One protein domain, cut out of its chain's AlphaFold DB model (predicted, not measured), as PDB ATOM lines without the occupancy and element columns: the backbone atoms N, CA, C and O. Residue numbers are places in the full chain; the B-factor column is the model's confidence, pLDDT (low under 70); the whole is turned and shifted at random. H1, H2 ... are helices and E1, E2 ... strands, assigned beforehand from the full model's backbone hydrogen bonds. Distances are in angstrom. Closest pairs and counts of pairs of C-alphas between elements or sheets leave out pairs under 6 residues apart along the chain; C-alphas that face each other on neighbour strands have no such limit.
ATOM      1  N   ARG A  58     128.356  82.185 140.779       96.62
ATOM      2  CA  ARG A  58     127.482  82.480 139.637       96.62
ATOM      3  C   ARG A  58     128.099  83.532 138.737       96.62
ATOM      4  O   ARG A  58     128.046  83.395 137.521       96.62
ATOM      5  N   TYR A  59     128.707  84.553 139.331       92.44
ATOM      6  CA  TYR A  59     129.524  85.509 138.601       92.44
ATOM      7  C   TYR A  59     130.476  86.260 139.536       92.44
ATOM      8  O   TYR A  59     130.302  86.284 140.759       92.44
ATOM      9  N   VAL A  60     131.481  86.879 138.921       89.88
ATOM     10  CA  VAL A  60     132.501  87.703 139.570       89.88
ATOM     11  C   VAL A  60     132.498  89.072 138.907       89.88
ATOM     12  O   VAL A  60     132.305  89.186 137.695       89.88
ATOM     13  N   LYS A  61     132.712  90.119 139.699       87.38
ATOM     14  CA  LYS A  61     132.951  91.469 139.204       87.38
ATOM     15  C   LYS A  61     134.218  92.010 139.836       87.38
ATOM     16  O   LYS A  61     134.290  92.137 141.052       87.38
ATOM     17  N   VAL A  62     135.172  92.389 139.002       79.56
ATOM     18  CA  VAL A  62     136.399  93.051 139.438       79.56
ATOM     19  C   VAL A  62     136.323  94.519 139.031       79.56
ATOM     20  O   VAL A  62     135.923  94.838 137.907       79.56
ATOM     21  N   ARG A  63     136.654  95.425 139.952       74.56
ATOM     22  CA  ARG A  63     136.821  96.852 139.662       74.56
ATOM     23  C   ARG A  63     137.929  97.422 140.539       74.56
ATOM     24  O   ARG A  63     137.744  97.578 141.743       74.56
ATOM     25  N   GLY A  64     139.052  97.776 139.920       70.50
ATOM     26  CA  GLY A  64     140.232  98.209 140.662       70.50
ATOM     27  C   GLY A  64     140.707  97.104 141.602       70.50
ATOM     28  O   GLY A  64     140.756  95.945 141.210       70.50
ATOM     29  N   ALA A  65     140.968  97.466 142.857       70.00
ATOM     30  CA  ALA A  65     141.351  96.528 143.911       70.00
ATOM     31  C   ALA A  65     140.166  95.770 144.542       70.00
ATOM     32  O   ALA A  65     140.370  94.998 145.468       70.00
ATOM     33  N   SER A  66     138.923  95.995 144.107       76.88
ATOM     34  CA  SER A  66     137.759  95.312 144.680       76.88
ATOM     35  C   SER A  66     137.338  94.128 143.816       76.88
ATOM     36  O   SER A  66     136.993  94.292 142.640       76.88
ATOM     37  N   THR A  67     137.279  92.951 144.436       83.81
ATOM     38  CA  THR A  67     136.748  91.725 143.839       83.81
ATOM     39  C   THR A  67     135.431  91.366 144.510       83.81
ATOM     40  O   THR A  67     135.363  91.019 145.686       83.81
ATOM     41  N   GLY A  68     134.355  91.463 143.741       89.44
ATOM     42  CA  GLY A  68     133.015  91.078 144.137       89.44
ATOM     43  C   GLY A  68     132.664  89.679 143.652       89.44
ATOM     44  O   GLY A  68     132.707  89.422 142.448       89.44
ATOM     45  N   LEU A  69     132.249  88.799 144.558       94.06
ATOM     46  CA  LEU A  69     131.766  87.460 144.228       94.06
ATOM     47  C   LEU A  69     130.293  87.315 144.579       94.06
ATOM     48  O   LEU A  69     129.860  87.716 145.658       94.06
ATOM     49  N   VAL A  70     129.541  86.670 143.688       97.44
ATOM     50  CA  VAL A  70     128.203  86.159 143.991       97.44
ATOM     51  C   VAL A  70     128.252  84.642 143.980       97.44
ATOM     52  O   VAL A  70     128.434  84.024 142.930       97.44
ATOM     53  N   VAL A  71     128.097  84.053 145.162       98.06
ATOM     54  CA  VAL A  71     128.082  82.607 145.380       98.06
ATOM     55  C   VAL A  71     126.666  82.167 145.720       98.06
ATOM     56  O   VAL A  71     126.021  82.734 146.596       98.06
ATOM     57  N   GLU A  72     126.175  81.156 145.016       98.44
ATOM     58  CA  GLU A  72     124.896  80.514 145.288       98.44
ATOM     59  C   GLU A  72     125.132  79.128 145.883       98.44
ATOM     60  O   GLU A  72     125.800  78.291 145.274       98.44
ATOM     61  N   LEU A  73     124.518  78.871 147.038       98.12
ATOM     62  CA  LEU A  73     124.395  77.525 147.583       98.12
ATOM     63  C   LEU A  73     122.986  76.989 147.284       98.12
ATOM     64  O   LEU A  73     122.006  77.725 147.464       98.12
ATOM     65  N   PRO A  74     122.862  75.737 146.806       98.06
ATOM     66  CA  PRO A  74     121.566  75.130 146.535       98.06
ATOM     67  C   PRO A  74     120.775  74.879 147.833       98.06
ATOM     68  O   PRO A  74     121.349  74.940 148.924       98.06
ATOM     69  N   PRO A  75     119.468  74.568 147.727       98.38
ATOM     70  CA  PRO A  75     118.640  74.208 148.867       98.38
ATOM     71  C   PRO A  75     119.237  73.021 149.611       98.38
ATOM     72  O   PRO A  75     119.551  71.991 149.014       98.38
ATOM     73  N   GLU A  76     119.403  73.183 150.916       97.31
ATOM     74  CA  GLU A  76     120.091  72.215 151.759       97.31
ATOM     75  C   GLU A  76     119.552  72.285 153.188       97.31
ATOM     76  O   GLU A  76     119.158  73.351 153.670       97.31
ATOM     77  N   ILE A  77     119.559  71.144 153.880       98.12
ATOM     78  CA  ILE A  77     119.380  71.109 155.329       98.12
ATOM     79  C   ILE A  77     120.730  71.370 155.985       98.12
ATOM     80  O   ILE A  77     121.651  70.568 155.853       98.12
ATOM     81  N   ARG A  78     120.830  72.458 156.747       96.81
ATOM     82  CA  ARG A  78     122.041  72.801 157.495       96.81
ATOM     83  C   ARG A  78     121.848  72.545 158.977       96.81
ATOM     84  O   ARG A  78     120.782  72.801 159.541       96.81
ATOM     85  N   ARG A  79     122.914  72.071 159.615       96.25
ATOM     86  CA  ARG A  79     123.012  72.027 161.070       96.25
ATOM     87  C   ARG A  79     123.333  73.430 161.572       96.25
ATOM     88  O   ARG A  79     124.426  73.927 161.342       96.25
ATOM     89  N   MET A  80     122.393  74.033 162.285       94.69
ATOM     90  CA  MET A  80     122.496  75.388 162.814       94.69
ATOM     91  C   MET A  80     122.629  75.353 164.329       94.69
ATOM     92  O   MET A  80     121.913  74.606 165.000       94.69
ATOM     93  N   THR A  81     123.501  76.192 164.876       93.62
ATOM     94  CA  THR A  81     123.612  76.415 166.321       93.62
ATOM     95  C   THR A  81     122.963  77.751 166.653       93.62
ATOM     96  O   THR A  81     123.346  78.769 166.090       93.62
ATOM     97  N   TRP A  82     121.964  77.759 167.536       91.50
ATOM     98  CA  TRP A  82     121.058  78.895 167.718       91.50
ATOM     99  C   TRP A  82     120.781  79.175 169.199       91.50
ATOM    100  O   TRP A  82     120.505  78.247 169.965       91.50
ATOM    101  N   SER A  83     120.813  80.446 169.598       90.44
ATOM    102  CA  SER A  83     120.460  80.927 170.938       90.44
ATOM    103  C   SER A  83     119.407  82.040 170.851       90.44
ATOM    104  O   SER A  83     119.585  82.979 170.077       90.44
ATOM    105  N   PRO A  84     118.307  81.977 171.625       85.94
ATOM    106  CA  PRO A  84     117.304  83.039 171.698       85.94
ATOM    107  C   PRO A  84     117.712  84.194 172.627       85.94
ATOM    108  O   PRO A  84     116.853  84.977 173.018       85.94
ATOM    109  N   ALA A  85     118.983  84.287 173.024       85.56
ATOM    110  CA  ALA A  85     119.506  85.372 173.848       85.56
ATOM    111  C   ALA A  85     120.691  86.057 173.156       85.56
ATOM    112  O   ALA A  85     121.251  85.528 172.192       85.56
ATOM    113  N   THR A  86     121.084  87.219 173.669       82.75
ATOM    114  CA  THR A  86     122.369  87.845 173.327       82.75
ATOM    115  C   THR A  86     123.524  87.108 174.016       82.75
ATOM    116  O   THR A  86     123.309  86.339 174.962       82.75
ATOM    117  N   MET A  87     124.760  87.324 173.564       79.00
ATOM    118  CA  MET A  87     125.955  86.753 174.203       79.00
ATOM    119  C   MET A  87     126.077  87.155 175.672       79.00
ATOM    120  O   MET A  87     126.304  86.295 176.523       79.00
ATOM    121  N   ASP A  88     125.864  88.436 175.968       77.69
ATOM    122  CA  ASP A  88     126.021  88.992 177.316       77.69
ATOM    123  C   ASP A  88     125.028  88.396 178.322       77.69
ATOM    124  O   ASP A  88     125.267  88.394 179.527       77.69
ATOM    125  N   GLN A  89     123.916  87.851 177.826       78.25
ATOM    126  CA  GLN A  89     122.891  87.195 178.636       78.25
ATOM    127  C   GLN A  89     123.165  85.700 178.865       78.25
ATOM    128  O   GLN A  89     122.408  85.050 179.585       78.25
ATOM    129  N   GLY A  90     124.227  85.135 178.276       72.69
ATOM    130  CA  GLY A  90     124.657  83.756 178.531       72.69
ATOM    131  C   GLY A  90     123.657  82.681 178.091       72.69
ATOM    132  O   GLY A  90     123.607  81.609 178.692       72.69
ATOM    133  N   GLY A  91     122.832  82.954 177.072       76.38
ATOM    134  CA  GLY A  91     121.803  82.012 176.625       76.38
ATOM    135  C   GLY A  91     122.374  80.698 176.095       76.38
ATOM    136  O   GLY A  91     123.345  80.685 175.334       76.38
ATOM    137  N   ALA A  92     121.733  79.587 176.464       86.88
ATOM    138  CA  ALA A  92     122.114  78.263 175.998       86.88
ATOM    139  C   ALA A  92     121.893  78.132 174.484       86.88
ATOM    140  O   ALA A  92     120.800  78.386 173.972       86.88
ATOM    141  N   TYR A  93     122.929  77.689 173.774       91.81
ATOM    142  CA  TYR A  93     122.807  77.336 172.369       91.81
ATOM    143  C   TYR A  93     122.174  75.954 172.223       91.81
ATOM    144  O   TYR A  93     122.483  75.018 172.959       91.81
ATOM    145  N   SER A  94     121.308  75.828 171.227       93.81
ATOM    146  CA  SER A  94     120.690  74.573 170.812       93.81
ATOM    147  C   SER A  94     120.991  74.319 169.339       93.81
ATOM    148  O   SER A  94     121.146  75.255 168.556       93.81
ATOM    149  N   THR A  95     121.115  73.051 168.961       96.25
ATOM    150  CA  THR A  95     121.363  72.650 167.574       96.25
ATOM    151  C   THR A  95     120.054  72.252 166.902       96.25
ATOM    152  O   THR A  95     119.290  71.490 167.489       96.25
ATOM    153  N   HIS A  96     119.844  72.705 165.664       96.31
ATOM    154  CA  HIS A  96     118.680  72.371 164.835       96.31
ATOM    155  C   HIS A  96     119.106  72.033 163.406       96.31
ATOM    156  O   HIS A  96     120.060  72.614 162.893       96.31
ATOM    157  N   TRP A  97     118.386  71.128 162.747       97.62
ATOM    158  CA  TRP A  97     118.573  70.807 161.328       97.62
ATOM    159  C   TRP A  97     117.511  71.507 160.481       97.62
ATOM    160  O   TRP A  97     116.357  71.083 160.436       97.62
ATOM    161  N   LEU A  98     117.895  72.596 159.823       97.88
ATOM    162  CA  LEU A  98     116.962  73.518 159.180       97.88
ATOM    163  C   LEU A  98     117.160  73.509 157.664       97.88
ATOM    164  O   LEU A  98     118.281  73.660 157.186       97.88
ATOM    165  N   ALA A  99     116.077  73.321 156.915       98.38
ATOM    166  CA  ALA A  99     116.053  73.415 155.463       98.38
ATOM    167  C   ALA A  99     116.075  74.880 155.027       98.38
ATOM    168  O   ALA A  99     115.279  75.690 155.511       98.38
ATOM    169  N   PHE A 100     116.934  75.196 154.066       98.38
ATOM    170  CA  PHE A 100     117.059  76.523 153.472       98.38
ATOM    171  C   PHE A 100     116.694  76.498 151.984       98.38
ATOM    172  O   PHE A 100     116.891  75.476 151.324       98.38
ATOM    173  N   PRO A 101     116.172  77.612 151.432       98.56
ATOM    174  CA  PRO A 101     116.049  77.771 149.987       98.56
ATOM    175  C   PRO A 101     117.450  78.006 149.383       98.56
ATOM    176  O   PRO A 101     118.462  77.825 150.062       98.56
ATOM    177  N   TYR A 102     117.543  78.445 148.127       98.69
ATOM    178  CA  TYR A 102     118.837  78.893 147.604       98.69
ATOM    179  C   TYR A 102     119.334  80.068 148.446       98.69
ATOM    180  O   TYR A 102     118.600  81.045 148.637       98.69
ATOM    181  N   THR A 103     120.572  79.991 148.931       98.38
ATOM    182  CA  THR A 103     121.198  81.083 149.680       98.38
ATOM    183  C   THR A 103     122.235  81.768 148.812       98.38
ATOM    184  O   THR A 103     123.151  81.135 148.290       98.38
ATOM    185  N   ILE A 104     122.073  83.077 148.645       98.56
ATOM    186  CA  ILE A 104     122.941  83.913 147.827       98.56
ATOM    187  C   ILE A 104     123.860  84.689 148.759       98.56
ATOM    188  O   ILE A 104     123.401  85.450 149.614       98.56
ATOM    189  N   HIS A 105     125.156  84.494 148.584       97.94
ATOM    190  CA  HIS A 105     126.209  85.144 149.338       97.94
ATOM    191  C   HIS A 105     126.948  86.102 148.414       97.94
ATOM    192  O   HIS A 105     127.557  85.687 147.429       97.94
ATOM    193  N   ILE A 106     126.841  87.396 148.708       97.19
ATOM    194  CA  ILE A 106     127.522  88.450 147.958       97.19
ATOM    195  C   ILE A 106     128.665  88.943 148.829       97.19
ATOM    196  O   ILE A 106     128.423  89.561 149.868       97.19
ATOM    197  N   CYS A 107     129.892  88.651 148.412       94.25
ATOM    198  CA  CYS A 107     131.094  88.975 149.166       94.25
ATOM    199  C   CYS A 107     131.939  89.996 148.412       94.25
ATOM    200  O   CYS A 107     132.099  89.892 147.195       94.25
ATOM    201  N   ILE A 108     132.476  90.969 149.144       88.75
ATOM    202  CA  ILE A 108     133.479  91.907 148.644       88.75
ATOM    203  C   ILE A 108     134.793  91.597 149.328       88.75
ATOM    204  O   ILE A 108     134.877  91.612 150.559       88.75
ATOM    205  N   LEU A 109     135.799  91.349 148.509       84.69
ATOM    206  CA  LEU A 109     137.175  91.202 148.928       84.69
ATOM    207  C   LEU A 109     137.989  92.373 148.371       84.69
ATOM    208  O   LEU A 109     137.717  92.845 147.259       84.69
ATOM    209  N   TYR A 110     138.971  92.841 149.134       74.25
ATOM    210  CA  TYR A 110     139.956  93.803 148.651       74.25
ATOM    211  C   TYR A 110     141.256  93.084 148.332       74.25
ATOM    212  O   TYR A 110     141.846  92.440 149.190       74.25
ATOM    213  N   THR A 111     141.719  93.214 147.101       66.44
ATOM    214  CA  THR A 111     143.001  92.686 146.655       66.44
ATOM    215  C   THR A 111     144.115  93.636 147.088       66.44
ATOM    216  O   THR A 111     144.050  94.841 146.832       66.44
ATOM    217  N   ILE A 112     145.134  93.095 147.753       56.78
ATOM    218  CA  ILE A 112     146.382  93.809 148.033       56.78
ATOM    219  C   ILE A 112     147.283  93.652 146.802       56.78
ATOM    220  O   ILE A 112     147.348  92.577 146.208       56.78
ATOM    221  N   GLU A 113     147.939  94.736 146.386       51.12
ATOM    222  CA  GLU A 113     148.854  94.734 145.240       51.12
ATOM    223  C   GLU A 113     149.939  93.654 145.409       51.12
ATOM    224  O   GLU A 113     150.647  93.642 146.417       51.12
ATOM    225  N   GLY A 114     150.059  92.743 144.434       49.88
ATOM    226  CA  GLY A 114     151.011  91.628 144.466       49.88
ATOM    227  C   GLY A 114     150.474  90.314 145.045       49.88
ATOM    228  O   GLY A 114     151.215  89.332 145.050       49.88
ATOM    229  N   ASP A 115     149.211  90.270 145.484       52.59
ATOM    230  CA  ASP A 115     148.607  89.108 146.154       52.59
ATOM    231  C   ASP A 115     147.372  88.558 145.417       52.59
ATOM    232  O   ASP A 115     146.496  87.941 146.004       52.59
ATOM    233  N   GLU A 116     147.263  88.770 144.099       54.59
ATOM    234  CA  GLU A 116     146.010  88.544 143.350       54.59
ATOM    235  C   GLU A 116     145.557  87.070 143.253       54.59
ATOM    236  O   GLU A 116     144.414  86.788 142.884       54.59
ATOM    237  N   ALA A 117     146.442  86.118 143.568       51.41
ATOM    238  CA  ALA A 117     146.105  84.694 143.675       51.41
ATOM    239  C   ALA A 117     145.352  84.359 144.978       51.41
ATOM    240  O   ALA A 117     144.624  83.360 145.056       51.41
ATOM    241  N   TYR A 118     145.523  85.204 145.985       55.06
ATOM    242  CA  TYR A 118     144.884  85.127 147.280       55.06
ATOM    243  C   TYR A 118     143.751  86.149 147.248       55.06
ATOM    244  O   TYR A 118     143.890  87.250 146.724       55.06
ATOM    245  N   GLY A 119     142.547  85.774 147.676       53.16
ATOM    246  CA  GLY A 119     141.372  86.617 147.422       53.16
ATOM    247  C   GLY A 119     141.420  87.984 148.121       53.16
ATOM    248  O   GLY A 119     140.543  88.807 147.874       53.16
ATOM    249  N   GLY A 120     142.461  88.254 148.917       69.50
ATOM    250  CA  GLY A 120     142.679  89.494 149.642       69.50
ATOM    251  C   GLY A 120     141.850  89.537 150.921       69.50
ATOM    252  O   GLY A 120     141.362  88.504 151.362       69.50
ATOM    253  N   GLY A 121     141.671  90.685 151.570       75.12
ATOM    254  CA  GLY A 121     140.901  90.716 152.818       75.12
ATOM    255  C   GLY A 121     139.393  90.842 152.605       75.12
ATOM    256  O   GLY A 121     138.925  91.505 151.678       75.12
ATOM    257  N   LEU A 122     138.605  90.212 153.480       83.50
ATOM    258  CA  LEU A 122     137.147  90.316 153.439       83.50
ATOM    259  C   LEU A 122     136.682  91.687 153.937       83.50
ATOM    260  O   LEU A 122     136.859  92.024 155.106       83.50
ATOM    261  N   GLU A 123     135.997  92.442 153.082       82.94
ATOM    262  CA  GLU A 123     135.376  93.710 153.477       82.94
ATOM    263  C   GLU A 123     133.930  93.531 153.943       82.94
ATOM    264  O   GLU A 123     133.469  94.194 154.880       82.94
ATOM    265  N   GLU A 124     133.179  92.682 153.241       88.38
ATOM    266  CA  GLU A 124     131.732  92.604 153.390       88.38
ATOM    267  C   GLU A 124     131.197  91.246 152.933       88.38
ATOM    268  O   GLU A 124     131.593  90.736 151.888       88.38
ATOM    269  N   MET A 125     130.218  90.718 153.668       93.94
ATOM    270  CA  MET A 125     129.379  89.603 153.239       93.94
ATOM    271  C   MET A 125     127.904  89.977 153.416       93.94
ATOM    272  O   MET A 125     127.476  90.390 154.498       93.94
ATOM    273  N   ARG A 126     127.115  89.821 152.351       96.19
ATOM    274  CA  ARG A 126     125.652  89.946 152.363       96.19
ATOM    275  C   ARG A 126     125.008  88.600 152.077       96.19
ATOM    276  O   ARG A 126     125.520  87.836 151.261       96.19
ATOM    277  N   VAL A 127     123.874  88.332 152.715       97.69
ATOM    278  CA  VAL A 127     123.150  87.061 152.587       97.69
ATOM    279  C   VAL A 127     121.716  87.323 152.161       97.69
ATOM    280  O   VAL A 127     121.028  88.142 152.760       97.69
ATOM    281  N   TYR A 128     121.262  86.597 151.146       98.44
ATOM    282  CA  TYR A 128     119.908  86.679 150.610       98.44
ATOM    283  C   TYR A 128     119.365  85.290 150.293       98.44
ATOM    284  O   TYR A 128     120.122  84.324 150.209       98.44
ATOM    285  N   TYR A 129     118.057  85.203 150.066       98.56
ATOM    286  CA  TYR A 129     117.383  83.994 149.601       98.56
ATOM    287  C   TYR A 129     116.853  84.114 148.178       98.56
ATOM    288  O   TYR A 129     116.620  85.210 147.657       98.56
ATOM    289  N   ARG A 130     116.622  82.945 147.579       98.50
ATOM    290  CA  ARG A 130     116.010  82.732 146.267       98.50
ATOM    291  C   ARG A 130     115.194  81.431 146.277       98.50
ATOM    292  O   ARG A 130     115.652  80.417 146.786       98.50
ATOM    293  N   ASN A 131     114.017  81.429 145.648       98.44
ATOM    294  CA  ASN A 131     113.192  80.215 145.488       98.44
ATOM    295  C   ASN A 131     113.534  79.392 144.235       98.44
ATOM    296  O   ASN A 131     112.933  78.353 143.987       98.44
ATOM    297  N   ALA A 132     114.478  79.866 143.427       98.19
ATOM    298  CA  ALA A 132     114.969  79.195 142.232       98.19
ATOM    299  C   ALA A 132     116.422  79.627 141.985       98.19
ATOM    300  O   ALA A 132     116.773  80.744 142.390       98.19
ATOM    301  N   PRO A 133     117.239  78.814 141.289       98.06
ATOM    302  CA  PRO A 133     118.601  79.203 140.948       98.06
ATOM    303  C   PRO A 133     118.634  80.571 140.260       98.06
ATOM    304  O   PRO A 133     117.718  80.922 139.507       98.06
ATOM    305  N   LEU A 134     119.697  81.329 140.487       97.81
ATOM    306  CA  LEU A 134     120.004  82.526 139.719       97.81
ATOM    307  C   LEU A 134     120.198  82.148 138.247       97.81
ATOM    308  O   LEU A 134     121.033  81.311 137.906       97.81
ATOM    309  N   GLN A 135     119.410  82.780 137.387       96.81
ATOM    310  CA  GLN A 135     119.542  82.746 135.930       96.81
ATOM    311  C   GLN A 135     120.137  84.057 135.408       96.81
ATOM    312  O   GLN A 135     120.716  84.091 134.325       96.81
ATOM    313  N   SER A 136     119.999  85.135 136.182       96.69
ATOM    314  CA  SER A 136     120.465  86.468 135.830       96.69
ATOM    315  C   SER A 136     120.977  87.227 137.061       96.69
ATOM    316  O   SER A 136     120.414  87.096 138.149       96.69
ATOM    317  N   PRO A 137     121.997  88.092 136.914       96.75
ATOM    318  CA  PRO A 137     122.397  89.042 137.962       96.75
ATOM    319  C   PRO A 137     121.309  90.080 138.302       96.75
ATOM    320  O   PRO A 137     121.458  90.827 139.269       96.75
ATOM    321  N   ASP A 138     120.231  90.134 137.519       97.75
ATOM    322  CA  ASP A 138     119.082  91.019 137.713       97.75
ATOM    323  C   ASP A 138     117.862  90.290 138.317       97.75
ATOM    324  O   ASP A 138     116.782  90.869 138.438       97.75
ATOM    325  N   ASP A 139     118.027  89.029 138.737       98.25
ATOM    326  CA  ASP A 139     116.984  88.289 139.447       98.25
ATOM    327  C   ASP A 139     116.681  88.919 140.821       98.25
ATOM    328  O   ASP A 139     117.593  89.372 141.518       98.25
ATOM    329  N   PRO A 140     115.410  88.928 141.263       98.00
ATOM    330  CA  PRO A 140     115.038  89.513 142.543       98.00
ATOM    331  C   PRO A 140     115.534  88.662 143.714       98.00
ATOM    332  O   PRO A 140     115.417  87.430 143.695       98.00
ATOM    333  N   LEU A 141     116.025  89.342 144.749       98.44
ATOM    334  CA  LEU A 141     116.468  88.747 146.008       98.44
ATOM    335  C   LEU A 141     115.399  88.836 147.095       98.44
ATOM    336  O   LEU A 141     114.575  89.756 147.115       98.44
ATOM    337  N   TYR A 142     115.470  87.904 148.041       98.19
ATOM    338  CA  TYR A 142     114.639  87.893 149.237       98.19
ATOM    339  C   TYR A 142     115.467  88.041 150.508       98.19
ATOM    340  O   TYR A 142     116.638  87.658 150.572       98.19
ATOM    341  N   VAL A 143     114.829  88.598 151.526       96.88
ATOM    342  CA  VAL A 143     115.380  88.751 152.870       96.88
ATOM    343  C   VAL A 143     115.521  87.380 153.547       96.88
ATOM    344  O   VAL A 143     114.559  86.605 153.533       96.88
ATOM    345  N   PRO A 144     116.667  87.075 154.183       96.31
ATOM    346  CA  PRO A 144     116.822  85.852 154.957       96.31
ATOM    347  C   PRO A 144     116.191  85.970 156.350       96.31
ATOM    348  O   PRO A 144     116.210  87.029 156.979       96.31
ATOM    349  N   ASN A 145     115.706  84.855 156.892       94.62
ATOM    350  CA  ASN A 145     115.170  84.768 158.252       94.62
ATOM    351  C   ASN A 145     116.246  84.338 159.266       94.62
ATOM    352  O   ASN A 145     116.053  83.404 160.039       94.62
ATOM    353  N   LEU A 146     117.403  85.004 159.251       94.06
ATOM    354  CA  LEU A 146     118.575  84.622 160.042       94.06
ATOM    355  C   LEU A 146     118.882  85.636 161.146       94.06
ATOM    356  O   LEU A 146     118.833  86.839 160.914       94.06
ATOM    357  N   PHE A 147     119.249  85.132 162.324       90.81
ATOM    358  CA  PHE A 147     119.652  85.931 163.489       90.81
ATOM    359  C   PHE A 147     120.957  86.704 163.262       90.81
ATOM    360  O   PHE A 147     120.996  87.899 163.521       90.81
ATOM    361  N   ASN A 148     121.975  86.088 162.656       89.62
ATOM    362  CA  ASN A 148     123.253  86.754 162.361       89.62
ATOM    363  C   ASN A 148     123.215  87.613 161.084       89.62
ATOM    364  O   ASN A 148     124.255  87.878 160.483       89.62
ATOM    365  N   VAL A 149     122.033  88.035 160.631       92.69
ATOM    366  CA  VAL A 149     121.888  88.905 159.462       92.69
ATOM    367  C   VAL A 149     121.052  90.120 159.838       92.69
ATOM    368  O   VAL A 149     119.907  89.994 160.270       92.69
ATOM    369  N   GLN A 150     121.621  91.312 159.650       90.69
ATOM    370  CA  GLN A 150     120.911  92.571 159.868       90.69
ATOM    371  C   GLN A 150     119.814  92.710 158.817       90.69
ATOM    372  O   GLN A 150     120.120  92.650 157.633       90.69
ATOM    373  N   VAL A 151     118.561  92.951 159.202       89.56
ATOM    374  CA  VAL A 151     117.470  93.137 158.234       89.56
ATOM    375  C   VAL A 151     116.698  94.413 158.542       89.56
ATOM    376  O   VAL A 151     115.622  94.413 159.141       89.56
ATOM    377  N   ASP A 152     117.242  95.525 158.064       87.00
ATOM    378  CA  ASP A 152     116.590  96.826 158.110       87.00
ATOM    379  C   ASP A 152     116.710  97.505 156.739       87.00
ATOM    380  O   ASP A 152     117.823  97.852 156.343       87.00
ATOM    381  N   PRO A 153     115.598  97.711 156.006       82.50
ATOM    382  CA  PRO A 153     115.636  98.269 154.655       82.50
ATOM    383  C   PRO A 153     116.140  99.718 154.601       82.50
ATOM    384  O   PRO A 153     116.515 100.178 153.524       82.50
ATOM    385  N   VAL A 154     116.160 100.435 155.729       83.56
ATOM    386  CA  VAL A 154     116.646 101.821 155.814       83.56
ATOM    387  C   VAL A 154     118.162 101.867 156.015       83.56
ATOM    388  O   VAL A 154     118.808 102.845 155.637       83.56
ATOM    389  N   LEU A 155     118.759 100.817 156.584       82.31
ATOM    390  CA  LEU A 155     120.188 100.797 156.879       82.31
ATOM    391  C   LEU A 155     121.015 100.387 155.660       82.31
ATOM    392  O   LEU A 155     120.698  99.452 154.923       82.31
ATOM    393  N   THR A 156     122.179 101.016 155.506       81.25
ATOM    394  CA  THR A 156     123.183 100.601 154.515       81.25
ATOM    395  C   THR A 156     123.705  99.189 154.779       81.25
ATOM    396  O   THR A 156     124.166  98.526 153.853       81.25
ATOM    397  N   SER A 157     123.593  98.694 156.014       84.31
ATOM    398  CA  SER A 157     123.920  97.332 156.445       84.31
ATOM    399  C   SER A 157     122.808  96.304 156.189       84.31
ATOM    400  O   SER A 157     122.945  95.165 156.622       84.31
ATOM    401  N   ASN A 158     121.731  96.644 155.466       89.06
ATOM    402  CA  ASN A 158     120.654  95.692 155.181       89.06
ATOM    403  C   ASN A 158     121.153  94.379 154.543       89.06
ATOM    404  O   ASN A 158     121.802  94.387 153.499       89.06
ATOM    405  N   CYS A 159     120.792  93.249 155.132       94.19
ATOM    406  CA  CYS A 159     121.228  91.897 154.786       94.19
ATOM    407  C   CYS A 159     122.733  91.622 154.982       94.19
ATOM    408  O   CYS A 159     123.258  90.665 154.413       94.19
ATOM    409  N   ARG A 160     123.449  92.437 155.773       93.38
ATOM    410  CA  ARG A 160     124.849  92.184 156.162       93.38
ATOM    411  C   ARG A 160     124.925  91.014 157.133       93.38
ATOM    412  O   ARG A 160     124.228  91.017 158.147       93.38
ATOM    413  N   ALA A 161     125.790  90.050 156.828       92.31
ATOM    414  CA  ALA A 161     126.127  88.972 157.743       92.31
ATOM    415  C   ALA A 161     127.067  89.476 158.839       92.31
ATOM    416  O   ALA A 161     128.077  90.127 158.566       92.31
ATOM    417  N   CYS A 162     126.744  89.137 160.080       87.94
ATOM    418  CA  CYS A 162     127.669  89.219 161.192       87.94
ATOM    419  C   CYS A 162     128.415  87.891 161.293       87.94
ATOM    420  O   CYS A 162     127.813  86.854 161.555       87.94
ATOM    421  N   LEU A 163     129.729  87.928 161.088       80.88
ATOM    422  CA  LEU A 163     130.577  86.739 161.151       80.88
ATOM    423  C   LEU A 163     131.075  86.447 162.570       80.88
ATOM    424  O   LEU A 163     131.726  85.440 162.784       80.88
ATOM    425  N   ARG A 164     130.741  87.285 163.564       70.56
ATOM    426  CA  ARG A 164     131.157  87.102 164.965       70.56
ATOM    427  C   ARG A 164     132.671  86.839 165.079       70.56
ATOM    428  O   ARG A 164     133.116  85.836 165.628       70.56
ATOM    429  N   GLY A 165     133.447  87.777 164.542       70.25
ATOM    430  CA  GLY A 165     134.897  87.671 164.400       70.25
ATOM    431  C   GLY A 165     135.314  87.544 162.937       70.25
ATOM    432  O   GLY A 165     134.521  87.795 162.027       70.25
ATOM    433  N   HIS A 166     136.575  87.184 162.735       70.69
ATOM    434  CA  HIS A 166     137.168  86.929 161.430       70.69
ATOM    435  C   HIS A 166     137.810  85.535 161.476       70.69
ATOM    436  O   HIS A 166     138.512  85.261 162.452       70.69
ATOM    437  N   PRO A 167     137.548  84.641 160.505       77.75
ATOM    438  CA  PRO A 167     138.260  83.369 160.447       77.75
ATOM    439  C   PRO A 167     139.765  83.640 160.305       77.75
ATOM    440  O   PRO A 167     140.162  84.489 159.514       77.75
ATOM    441  N   GLU A 168     140.591  82.963 161.101       77.75
ATOM    442  CA  GLU A 168     142.043  83.191 161.118       77.75
ATOM    443  C   GLU A 168     142.680  82.884 159.751       77.75
ATOM    444  O   GLU A 168     142.254  81.964 159.051       77.75
ATOM    445  N   ASP A 169     143.696  83.672 159.385       78.88
ATOM    446  CA  ASP A 169     144.509  83.527 158.167       78.88
ATOM    447  C   ASP A 169     143.728  83.507 156.843       78.88
ATOM    448  O   ASP A 169     144.216  82.998 155.830       78.88
ATOM    449  N   LEU A 170     142.519  84.079 156.820       82.38
ATOM    450  CA  LEU A 170     141.661  84.087 155.639       82.38
ATOM    451  C   LEU A 170     142.350  84.753 154.437       82.38
ATOM    452  O   LEU A 170     142.175  84.292 153.310       82.38
ATOM    453  N   GLU A 171     143.124  85.819 154.652       79.62
ATOM    454  CA  GLU A 171     143.782  86.569 153.573       79.62
ATOM    455  C   GLU A 171     144.917  85.788 152.905       79.62
ATOM    456  O   GLU A 171     145.189  86.006 151.732       79.62
ATOM    457  N   ASN A 172     145.517  84.822 153.608       80.12
ATOM    458  CA  ASN A 172     146.628  84.007 153.108       80.12
ATOM    459  C   ASN A 172     146.157  82.758 152.340       80.12
ATOM    460  O   ASN A 172     146.964  81.893 151.985       80.12
ATOM    461  N   LEU A 173     144.848  82.615 152.096       84.25
ATOM    462  CA  LEU A 173     144.269  81.476 151.387       84.25
ATOM    463  C   LEU A 173     143.949  81.815 149.921       84.25
ATOM    464  O   LEU A 173     143.459  82.908 149.626       84.25
ATOM    465  N   PRO A 174     144.130  80.862 148.986       84.69
ATOM    466  CA  PRO A 174     143.647  81.022 147.619       84.69
ATOM    467  C   PRO A 174     142.145  81.317 147.599       84.69
ATOM    468  O   PRO A 174     141.396  80.716 148.371       84.69
ATOM    469  N   LEU A 175     141.689  82.165 146.672       84.94
ATOM    470  CA  LEU A 175     140.308  82.676 146.622       84.94
ATOM    471  C   LEU A 175     139.218  81.602 146.814       84.94
ATOM    472  O   LEU A 175     138.287  81.785 147.598       84.94
ATOM    473  N   ALA A 176     139.320  80.463 146.120       89.25
ATOM    474  CA  ALA A 176     138.362  79.366 146.275       89.25
ATOM    475  C   ALA A 176     138.303  78.840 147.716       89.25
ATOM    476  O   ALA A 176     137.213  78.675 148.267       89.25
ATOM    477  N   LYS A 177     139.470  78.612 148.332       89.00
ATOM    478  CA  LYS A 177     139.559  78.097 149.700       89.00
ATOM    479  C   LYS A 177     139.142  79.147 150.716       89.00
ATOM    480  O   LYS A 177     138.466  78.822 151.682       89.00
ATOM    481  N   GLN A 178     139.494  80.400 150.463       89.50
ATOM    482  CA  GLN A 178     139.068  81.529 151.264       89.50
ATOM    483  C   GLN A 178     137.543  81.586 151.382       89.50
ATOM    484  O   GLN A 178     136.987  81.633 152.476       89.50
ATOM    485  N   MET A 179     136.853  81.527 150.246       92.06
ATOM    486  CA  MET A 179     135.397  81.575 150.217       92.06
ATOM    487  C   MET A 179     134.768  80.328 150.833       92.06
ATOM    488  O   MET A 179     133.789  80.453 151.557       92.06
ATOM    489  N   GLU A 180     135.331  79.141 150.608       93.06
ATOM    490  CA  GLU A 180     134.892  77.918 151.291       93.06
ATOM    491  C   GLU A 180     134.978  78.070 152.821       93.06
ATOM    492  O   GLU A 180     133.990  77.843 153.519       93.06
ATOM    493  N   THR A 181     136.124  78.529 153.337       92.75
ATOM    494  CA  THR A 181     136.338  78.791 154.768       92.75
ATOM    495  C   THR A 181     135.350  79.826 155.298       92.75
ATOM    496  O   THR A 181     134.727  79.600 156.332       92.75
ATOM    497  N   LEU A 182     135.151  80.933 154.580       92.88
ATOM    498  CA  LEU A 182     134.223  81.996 154.965       92.88
ATOM    499  C   LEU A 182     132.771  81.506 155.045       92.88
ATOM    500  O   LEU A 182     132.055  81.819 155.998       92.88
ATOM    501  N   LEU A 183     132.326  80.746 154.044       94.69
ATOM    502  CA  LEU A 183     130.967  80.216 153.988       94.69
ATOM    503  C   LEU A 183     130.722  79.195 155.097       94.69
ATOM    504  O   LEU A 183     129.688  79.265 155.762       94.69
ATOM    505  N   ASN A 184     131.677  78.293 155.336       93.31
ATOM    506  CA  ASN A 184     131.601  77.343 156.444       93.31
ATOM    507  C   ASN A 184     131.564  78.079 157.782       93.31
ATOM    508  O   ASN A 184     130.669  77.832 158.583       93.31
ATOM    509  N   PHE A 185     132.454  79.054 157.977       92.88
ATOM    510  CA  PHE A 185     132.500  79.858 159.189       92.88
ATOM    511  C   PHE A 185     131.158  80.545 159.463       92.88
ATOM    512  O   PHE A 185     130.622  80.403 160.557       92.88
ATOM    513  N   PHE A 186     130.556  81.203 158.464       94.12
ATOM    514  CA  PHE A 186     129.233  81.820 158.606       94.12
ATOM    515  C   PHE A 186     128.181  80.831 159.129       94.12
ATOM    516  O   PHE A 186     127.481  81.139 160.094       94.12
ATOM    517  N   TRP A 187     128.082  79.646 158.521       94.38
ATOM    518  CA  TRP A 187     127.074  78.647 158.884       94.38
ATOM    519  C   TRP A 187     127.366  77.928 160.208       94.38
ATOM    520  O   TRP A 187     126.430  77.531 160.900       94.38
ATOM    521  N   GLU A 188     128.637  77.783 160.577       91.31
ATOM    522  CA  GLU A 188     129.065  77.145 161.824       91.31
ATOM    523  C   GLU A 188     129.032  78.095 163.027       91.31
ATOM    524  O   GLU A 188     128.989  77.633 164.173       91.31
ATOM    525  N   THR A 189     129.007  79.415 162.795       87.00
ATOM    526  CA  THR A 189     128.862  80.383 163.887       87.00
ATOM    527  C   THR A 189     127.580  80.138 164.682       87.00
ATOM    528  O   THR A 189     126.549  79.714 164.161       87.00
ATOM    529  N   GLY A 190     127.620  80.419 165.985       88.31
ATOM    530  CA  GLY A 190     126.408  80.440 166.797       88.31
ATOM    531  C   GLY A 190     125.536  81.644 166.431       88.31
ATOM    532  O   GLY A 190     125.976  82.782 166.603       88.31
ATOM    533  N   PHE A 191     124.307  81.389 165.979       91.62
ATOM    534  CA  PHE A 191     123.284  82.386 165.656       91.62
ATOM    535  C   PHE A 191     122.600  82.870 166.932       91.62
ATOM    536  O   PHE A 191     122.124  82.052 167.721       91.62
ATOM    537  N   ASN A 192     122.557  84.182 167.163       88.44
ATOM    538  CA  ASN A 192     122.046  84.757 168.411       88.44
ATOM    539  C   ASN A 192     121.369  86.130 168.200       88.44
ATOM    540  O   ASN A 192     121.293  86.628 167.079       88.44
ATOM    541  N   LEU A 193     120.850  86.739 169.267       86.94
ATOM    542  CA  LEU A 193     120.135  88.021 169.181       86.94
ATOM    543  C   LEU A 193     121.032  89.270 169.250       86.94
ATOM    544  O   LEU A 193     120.505  90.365 169.421       86.94
ATOM    545  N   ASP A 194     122.356  89.144 169.103       85.12
ATOM    546  CA  ASP A 194     123.264  90.305 169.146       85.12
ATOM    547  C   ASP A 194     123.014  91.281 167.982       85.12
ATOM    548  O   ASP A 194     123.349  92.461 168.065       85.12
ATOM    549  N   ILE A 195     122.404  90.801 166.894       83.50
ATOM    550  CA  ILE A 195     121.946  91.641 165.791       83.50
ATOM    551  C   ILE A 195     120.488  92.044 166.013       83.50
ATOM    552  O   ILE A 195     119.547  91.249 165.869       83.50
ATOM    553  N   GLU A 196     120.305  93.324 166.321       78.62
ATOM    554  CA  GLU A 196     118.993  93.953 166.379       78.62
ATOM    555  C   GLU A 196     118.308  93.936 165.005       78.62
ATOM    556  O   GLU A 196     118.951  94.036 163.962       78.62
ATOM    557  N   ARG A 197     116.971  93.864 164.985       81.25
ATOM    558  CA  ARG A 197     116.170  93.860 163.741       81.25
ATOM    559  C   ARG A 197     116.612  92.765 162.754       81.25
ATOM    560  O   ARG A 197     116.697  92.994 161.548       81.25
ATOM    561  N   ASN A 198     116.905  91.571 163.262       86.38
ATOM    562  CA  ASN A 198     117.125  90.397 162.424       86.38
ATOM    563  C   ASN A 198     115.829  89.938 161.724       86.38
ATOM    564  O   ASN A 198     114.715  90.337 162.080       86.38
ATOM    565  N   GLY A 199     115.972  89.094 160.701       85.31
ATOM    566  CA  GLY A 199     114.854  88.695 159.841       85.31
ATOM    567  C   GLY A 199     113.918  87.633 160.425       85.31
ATOM    568  O   GLY A 199     112.865  87.378 159.846       85.31
ATOM    569  N   PHE A 200     114.266  86.987 161.542       88.69
ATOM    570  CA  PHE A 200     113.545  85.795 162.000       88.69
ATOM    571  C   PHE A 200     112.139  86.119 162.512       88.69
ATOM    572  O   PHE A 200     111.176  85.521 162.042       88.69
ATOM    573  N   GLU A 201     111.988  87.106 163.403       85.25
ATOM    574  CA  GLU A 201     110.665  87.495 163.927       85.25
ATOM    575  C   GLU A 201     109.725  87.978 162.817       85.25
ATOM    576  O   GLU A 201     108.538  87.653 162.809       85.25
ATOM    577  N   ARG A 202     110.271  88.692 161.828       86.44
ATOM    578  CA  ARG A 202     109.531  89.157 160.647       86.44
ATOM    579  C   ARG A 202     109.079  88.002 159.758       86.44
ATOM    580  O   ARG A 202     108.006  88.067 159.173       86.44
ATOM    581  N   ALA A 203     109.874  86.942 159.663       91.12
ATOM    582  CA  ALA A 203     109.562  85.802 158.814       91.12
ATOM    583  C   ALA A 203     108.499  84.865 159.407       91.12
ATOM    584  O   ALA A 203     107.819  84.176 158.651       91.12
ATOM    585  N   LYS A 204     108.299  84.856 160.734       90.25
ATOM    586  CA  LYS A 204     107.323  83.968 161.400       90.25
ATOM    587  C   LYS A 204     105.892  84.118 160.886       90.25
ATOM    588  O   LYS A 204     105.127  83.161 160.933       90.25
ATOM    589  N   ILE A 205     105.524  85.307 160.405       93.06
ATOM    590  CA  ILE A 205     104.185  85.576 159.859       93.06
ATOM    591  C   ILE A 205     104.021  85.111 158.405       93.06
ATOM    592  O   ILE A 205     102.903  85.108 157.895       93.06
ATOM    593  N   LEU A 206     105.114  84.747 157.725       95.31
ATOM    594  CA  LEU A 206     105.094  84.379 156.308       95.31
ATOM    595  C   LEU A 206     104.620  82.941 156.096       95.31
ATOM    596  O   LEU A 206     103.969  82.659 155.093       95.31
ATOM    597  N   ASP A 207     104.953  82.034 157.019       96.88
ATOM    598  CA  ASP A 207     104.588  80.624 156.916       96.88
ATOM    599  C   ASP A 207     104.554  79.943 158.301       96.88
ATOM    600  O   ASP A 207     105.510  80.072 159.074       96.88
ATOM    601  N   PRO A 208     103.497  79.174 158.634       96.38
ATOM    602  CA  PRO A 208     103.393  78.489 159.925       96.38
ATOM    603  C   PRO A 208     104.526  77.485 160.175       96.38
ATOM    604  O   PRO A 208     104.830  77.182 161.328       96.38
ATOM    605  N   ARG A 209     105.180  76.980 159.123       97.50
ATOM    606  CA  ARG A 209     106.297  76.034 159.233       97.50
ATOM    607  C   ARG A 209     107.564  76.671 159.796       97.50
ATOM    608  O   ARG A 209     108.420  75.932 160.251       97.50
ATOM    609  N   ILE A 210     107.696  78.001 159.808       95.81
ATOM    610  CA  ILE A 210     108.889  78.708 160.319       95.81
ATOM    611  C   ILE A 210     108.590  79.601 161.532       95.81
ATOM    612  O   ILE A 210     109.395  80.456 161.892       95.81
ATOM    613  N   VAL A 211     107.444  79.400 162.191       95.25
ATOM    614  CA  VAL A 211     107.034  80.184 163.373       95.25
ATOM    615  C   VAL A 211     107.960  79.973 164.584       95.25
ATOM    616  O   VAL A 211     108.071  80.829 165.462       95.25
ATOM    617  N   SER A 212     108.646  78.831 164.637       94.12
ATOM    618  CA  SER A 212     109.641  78.483 165.651       94.12
ATOM    619  C   SER A 212     110.713  77.571 165.056       94.12
ATOM    620  O   SER A 212     110.500  76.951 164.014       94.12
ATOM    621  N   LEU A 213     111.857  77.448 165.737       94.38
ATOM    622  CA  LEU A 213     112.926  76.533 165.318       94.38
ATOM    623  C   LEU A 213     112.450  75.074 165.302       94.38
ATOM    624  O   LEU A 213     112.791  74.332 164.390       94.38
ATOM    625  N   GLN A 214     111.602  74.678 166.255       95.81
ATOM    626  CA  GLN A 214     111.037  73.328 166.321       95.81
ATOM    627  C   GLN A 214     110.065  73.054 165.168       95.81
ATOM    628  O   GLN A 214     110.085  71.964 164.594       95.81
ATOM    629  N   ALA A 215     109.218  74.031 164.821       97.44
ATOM    630  CA  ALA A 215     108.331  73.923 163.666       97.44
ATOM    631  C   ALA A 215     109.145  73.820 162.370       97.44
ATOM    632  O   ALA A 215     108.876  72.946 161.547       97.44
ATOM    633  N   TRP A 216     110.192  74.642 162.249       97.62
ATOM    634  CA  TRP A 216     111.072  74.649 161.085       97.62
ATOM    635  C   TRP A 216     111.823  73.331 160.956       97.62
ATOM    636  O   TRP A 216     111.783  72.716 159.895       97.62
ATOM    637  N   GLU A 217     112.437  72.825 162.021       98.25
ATOM    638  CA  GLU A 217     113.111  71.528 161.986       98.25
ATOM    639  C   GLU A 217     112.133  70.393 161.628       98.25
ATOM    640  O   GLU A 217     112.449  69.534 160.803       98.25
ATOM    641  N   SER A 218     110.919  70.404 162.189       98.44
ATOM    642  CA  SER A 218     109.893  69.398 161.875       98.44
ATOM    643  C   SER A 218     109.482  69.442 160.400       98.44
ATOM    644  O   SER A 218     109.398  68.399 159.753       98.44
ATOM    645  N   ALA A 219     109.282  70.640 159.846       98.44
ATOM    646  CA  ALA A 219     108.978  70.829 158.431       98.44
ATOM    647  C   ALA A 219     110.159  70.446 157.527       98.44
ATOM    648  O   ALA A 219     109.953  69.820 156.494       98.44
ATOM    649  N   SER A 220     111.390  70.745 157.948       98.44
ATOM    650  CA  SER A 220     112.624  70.401 157.225       98.44
ATOM    651  C   SER A 220     112.796  68.892 157.089       98.44
ATOM    652  O   SER A 220     113.193  68.406 156.034       98.44
ATOM    653  N   LYS A 221     112.466  68.142 158.149       98.06
ATOM    654  CA  LYS A 221     112.467  66.672 158.140       98.06
ATOM    655  C   LYS A 221     111.381  66.098 157.230       98.06
ATOM    656  O   LYS A 221     111.602  65.059 156.616       98.06
ATOM    657  N   ALA A 222     110.214  66.741 157.169       98.38
ATOM    658  CA  ALA A 222     109.085  66.273 156.369       98.38
ATOM    659  C   ALA A 222     109.258  66.560 154.867       98.38
ATOM    660  O   ALA A 222     108.931  65.712 154.041       98.38
ATOM    661  N   ASP A 223     109.769  67.741 154.522       98.38
ATOM    662  CA  ASP A 223     109.988  68.186 153.147       98.38
ATOM    663  C   ASP A 223     111.215  69.113 153.090       98.38
ATOM    664  O   ASP A 223     111.095  70.308 153.343       98.38
ATOM    665  N   PRO A 224     112.409  68.615 152.727       97.88
ATOM    666  CA  PRO A 224     113.617  69.439 152.642       97.88
ATOM    667  C   PRO A 224     113.531  70.610 151.647       97.88
ATOM    668  O   PRO A 224     114.348  71.526 151.712       97.88
ATOM    669  N   LEU A 225     112.568  70.596 150.718       98.31
ATOM    670  CA  LEU A 225     112.391  71.626 149.689       98.31
ATOM    671  C   LEU A 225     111.265  72.612 150.014       98.31
ATOM    672  O   LEU A 225     111.077  73.589 149.282       98.31
ATOM    673  N   PHE A 226     110.570  72.429 151.140       98.38
ATOM    674  CA  PHE A 226     109.492  73.304 151.592       98.38
ATOM    675  C   PHE A 226     109.835  74.808 151.582       98.38
ATOM    676  O   PHE A 226     108.938  75.598 151.256       98.38
ATOM    677  N   PRO A 227     111.086  75.242 151.879       98.44
ATOM    678  CA  PRO A 227     111.445  76.657 151.867       98.44
ATOM    679  C   PRO A 227     111.295  77.317 150.493       98.44
ATOM    680  O   PRO A 227     111.078  78.525 150.427       98.44
ATOM    681  N   LEU A 228     111.358  76.548 149.398       98.50
ATOM    682  CA  LEU A 228     111.149  77.054 148.035       98.50
ATOM    683  C   LEU A 228     109.693  77.466 147.776       98.50
ATOM    684  O   LEU A 228     109.424  78.274 146.889       98.50
ATOM    685  N   GLY A 229     108.751  76.918 148.548       97.88
ATOM    686  CA  GLY A 229     107.329  77.258 148.473       97.88
ATOM    687  C   GLY A 229     106.931  78.473 149.315       97.88
ATOM    688  O   GLY A 229     105.790  78.926 149.215       97.88
ATOM    689  N   ILE A 230     107.833  79.003 150.148       98.06
ATOM    690  CA  ILE A 230     107.545  80.153 151.012       98.06
ATOM    691  C   ILE A 230     107.618  81.438 150.190       98.06
ATOM    692  O   ILE A 230     108.551  81.665 149.420       98.06
ATOM    693  N   ARG A 231     106.636  82.322 150.379       97.31
ATOM    694  CA  ARG A 231     106.658  83.675 149.808       97.31
ATOM    695  C   ARG A 231     107.530  84.578 150.676       97.31
ATOM    696  O   ARG A 231     107.020  85.333 151.497       97.31
ATOM    697  N   TRP A 232     108.844  84.450 150.516       97.44
ATOM    698  CA  TRP A 232     109.806  85.261 151.252       97.44
ATOM    699  C   TRP A 232     109.632  86.753 150.979       97.44
ATOM    700  O   TRP A 232     109.188  87.167 149.904       97.44
ATOM    701  N   GLU A 233     110.010  87.565 151.963       95.94
ATOM    702  CA  GLU A 233     109.920  89.013 151.851       95.94
ATOM    703  C   GLU A 233     110.895  89.535 150.774       95.94
ATOM    704  O   GLU A 233     112.092  89.233 150.839       95.94
ATOM    705  N   PRO A 234     110.428  90.314 149.778       96.06
ATOM    706  CA  PRO A 234     111.303  90.915 148.776       96.06
ATOM    707  C   PRO A 234     112.345  91.842 149.407       96.06
ATOM    708  O   PRO A 234     112.002  92.747 150.160       96.06
ATOM    709  N   ALA A 235     113.615  91.683 149.030       95.38
ATOM    710  CA  ALA A 235     114.685  92.585 149.466       95.38
ATOM    711  C   ALA A 235     114.680  93.931 148.711       95.38
ATOM    712  O   ALA A 235     115.396  94.856 149.092       95.38
ATOM    713  N   GLY A 236     113.897  94.041 147.630       95.31
ATOM    714  CA  GLY A 236     113.817  95.248 146.799       95.31
ATOM    715  C   GLY A 236     115.082  95.526 145.982       95.31
ATOM    716  O   GLY A 236     115.286  96.654 145.538       95.31
ATOM    717  N   CYS A 237     115.942  94.520 145.803       96.00
ATOM    718  CA  CYS A 237     117.192  94.630 145.062       96.00
ATOM    719  C   CYS A 237     117.520  93.360 144.262       96.00
ATOM    720  O   CYS A 237     116.898  92.306 144.439       96.00
ATOM    721  N   THR A 238     118.527  93.476 143.396       97.88
ATOM    722  CA  THR A 238     119.125  92.376 142.627       97.88
ATOM    723  C   THR A 238     120.587  92.149 143.029       97.88
ATOM    724  O   THR A 238     121.212  93.059 143.592       97.88
ATOM    725  N   PRO A 239     121.186  90.981 142.714       97.44
ATOM    726  CA  PRO A 239     122.609  90.740 142.931       97.44
ATOM    727  C   PRO A 239     123.503  91.832 142.336       97.44
ATOM    728  O   PRO A 239     124.427  92.305 143.003       97.44
ATOM    729  N   ARG A 240     123.204  92.289 141.111       95.56
ATOM    730  CA  ARG A 240     123.941  93.375 140.450       95.56
ATOM    731  C   ARG A 240     123.891  94.660 141.264       95.56
ATOM    732  O   ARG A 240     124.933  95.235 141.543       95.56
ATOM    733  N   GLN A 241     122.697  95.095 141.659       95.19
ATOM    734  CA  GLN A 241     122.519  96.350 142.388       95.19
ATOM    735  C   GLN A 241     123.237  96.343 143.738       95.19
ATOM    736  O   GLN A 241     123.801  97.360 144.137       95.19
ATOM    737  N   VAL A 242     123.218  95.206 144.441       94.31
ATOM    738  CA  VAL A 242     123.944  95.056 145.707       94.31
ATOM    739  C   VAL A 242     125.445  95.156 145.460       94.31
ATOM    740  O   VAL A 242     126.114  95.953 146.114       94.31
ATOM    741  N   LEU A 243     125.965  94.398 144.497       91.81
ATOM    742  CA  LEU A 243     127.392  94.367 144.200       91.81
ATOM    743  C   LEU A 243     127.917  95.728 143.725       91.81
ATOM    744  O   LEU A 243     128.943  96.197 144.211       91.81
ATOM    745  N   ASP A 244     127.185  96.384 142.824       89.62
ATOM    746  CA  ASP A 244     127.509  97.718 142.319       89.62
ATOM    747  C   ASP A 244     127.564  98.730 143.462       89.62
ATOM    748  O   ASP A 244     128.571  99.414 143.620       89.62
ATOM    749  N   ARG A 245     126.543  98.747 144.328       87.69
ATOM    750  CA  ARG A 245     126.496  99.641 145.490       87.69
ATOM    751  C   ARG A 245     127.675  99.421 146.433       87.69
ATOM    752  O   ARG A 245     128.248 100.395 146.910       87.69
ATOM    753  N   LEU A 246     128.011  98.170 146.744       84.88
ATOM    754  CA  LEU A 246     129.089  97.875 147.688       84.88
ATOM    755  C   LEU A 246     130.459  98.295 147.145       84.88
ATOM    756  O   LEU A 246     131.259  98.843 147.899       84.88
ATOM    757  N   ILE A 247     130.694  98.093 145.848       79.69
ATOM    758  CA  ILE A 247     131.917  98.538 145.174       79.69
ATOM    759  C   ILE A 247     131.961 100.076 145.091       79.69
ATOM    760  O   ILE A 247     132.985 100.679 145.406       79.69
ATOM    761  N   ASP A 248     130.853 100.726 144.717       73.25
ATOM    762  CA  ASP A 248     130.780 102.185 144.534       73.25
ATOM    763  C   ASP A 248     130.957 102.961 145.848       73.25
ATOM    764  O   ASP A 248     131.638 103.983 145.880       73.25
ATOM    765  N   VAL A 249     130.362 102.480 146.949       63.44
ATOM    766  CA  VAL A 249     130.443 103.139 148.267       63.44
ATOM    767  C   VAL A 249     131.866 103.118 148.829       63.44
ATOM    768  O   VAL A 249     132.239 104.030 149.565       63.44
ATOM    769  N   ARG A 250     132.661 102.091 148.510       59.44
ATOM    770  CA  ARG A 250     133.966 101.868 149.148       59.44
ATOM    771  C   ARG A 250     135.161 102.355 148.324       59.44
ATOM    772  O   ARG A 250     136.226 102.550 148.903       59.44
ATOM    773  N   ARG A 251     134.996 102.609 147.019       54.91
ATOM    774  CA  ARG A 251     136.042 103.161 146.131       54.91
ATOM    775  C   ARG A 251     135.467 104.139 145.088       54.91
ATOM    776  O   ARG A 251     135.444 103.821 143.897       54.91
TER     777      ARG A 251
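AT A GLANCE: This is residues 58 to 251 of the 274 residues of an uncharacterized protein of candidate division NC10 bacterium CSP1-5 (UniProt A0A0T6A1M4). A twisted sheet of four strands, E1 E2 E5 E6, has helix H5 along one face and H1 slantwise over the other. A second sheet, the hairpin E3 E4, extends from the end where E2 ends and E5 begins, and H3 packs on its strand E4. The printed part has 194 residues with six named strands and then five named helices, in the order E1 E2 E3 E4 E5 E6 H1 H2 H3 H4 H5. Both sheets are antiparallel, the class is mixed, and under half of the residues are in named elements. The whole is compact and rounded, with a radius of gyration of the C-alphas of 16.5 A and spans of 50 by 37 by 30 A.

IN THESE COORDINATES: E1, residues 58 to 63, begins at C-alpha 58 (127.482, 82.480, 139.637). E2 is residues 66 to 73, 22.4 A long; E5 is residues 102 to 110, 25.9 A; E6 is residues 121 to 130, 26.9 A, and bends by 51 degrees at residue 124. E3, residues 76 to 82, and E4, residues 94 to 100, are 17.3 A and 17.8 A long. H1, residues 175 to 188, is 19.7 A long and begins at C-alpha 175 (140.308, 82.676, 146.622). H2 is residues 199 to 203, H3 residues 213 to 222 and H4 residues 226 to 229. H5, residues 239 to 250, is 17.1 A long and ends at C-alpha 250 (133.966, 101.868, 149.148).

HOW THE PARTS SIT: In the larger sheet E1 and E6 are the edge strands. E1 and E2 form a hairpin, with N 61 and O 68 at 2.8 A; E2 and E5 have N 69 and O 107 at 2.9 A; the hairpin E5 and E6 has N 104 and O 128 at 2.8 A. H1, the larger sheet and H5 make three layers, with helices on both faces of a sheet: H5 is over E2 and E5 at a height over the sheet of 8.6 A, and H1, on the opposite face, is over E5 at a height of 8.5 A and only just not over E2, on which 2 of its 14 C-alphas fall when dropped onto the local plane. The closest C-alphas of E5 and H5 are those of Ile 106 and Leu 243, 7.0 A apart. In the hairpin E3 and E4, N 80 and O 96 are 2.8 A apart. The closest C-alphas of E4 and H3 are those of Ala 99 and Ser 220, 4.9 A apart. H4 only grazes the larger sheet, with residues 227 to 228. H2 is apart from the other named elements. In H1, H2 and H3 every O i to N i+4 pair is within hydrogen-bond range, in H5 7 of 8, and H4 is too short for such a pair.

THE WHOLE: The C-alphas farthest apart are those of Gly 114 and Pro 208, 51.8 A. The printed part has no cut. The long links are E3 to E4, with 11 residues between, and E6 to H1, with 44. Mean pLDDT of the printed part is 88.6; residues 111 to 120 and 249 to 251 are under 70.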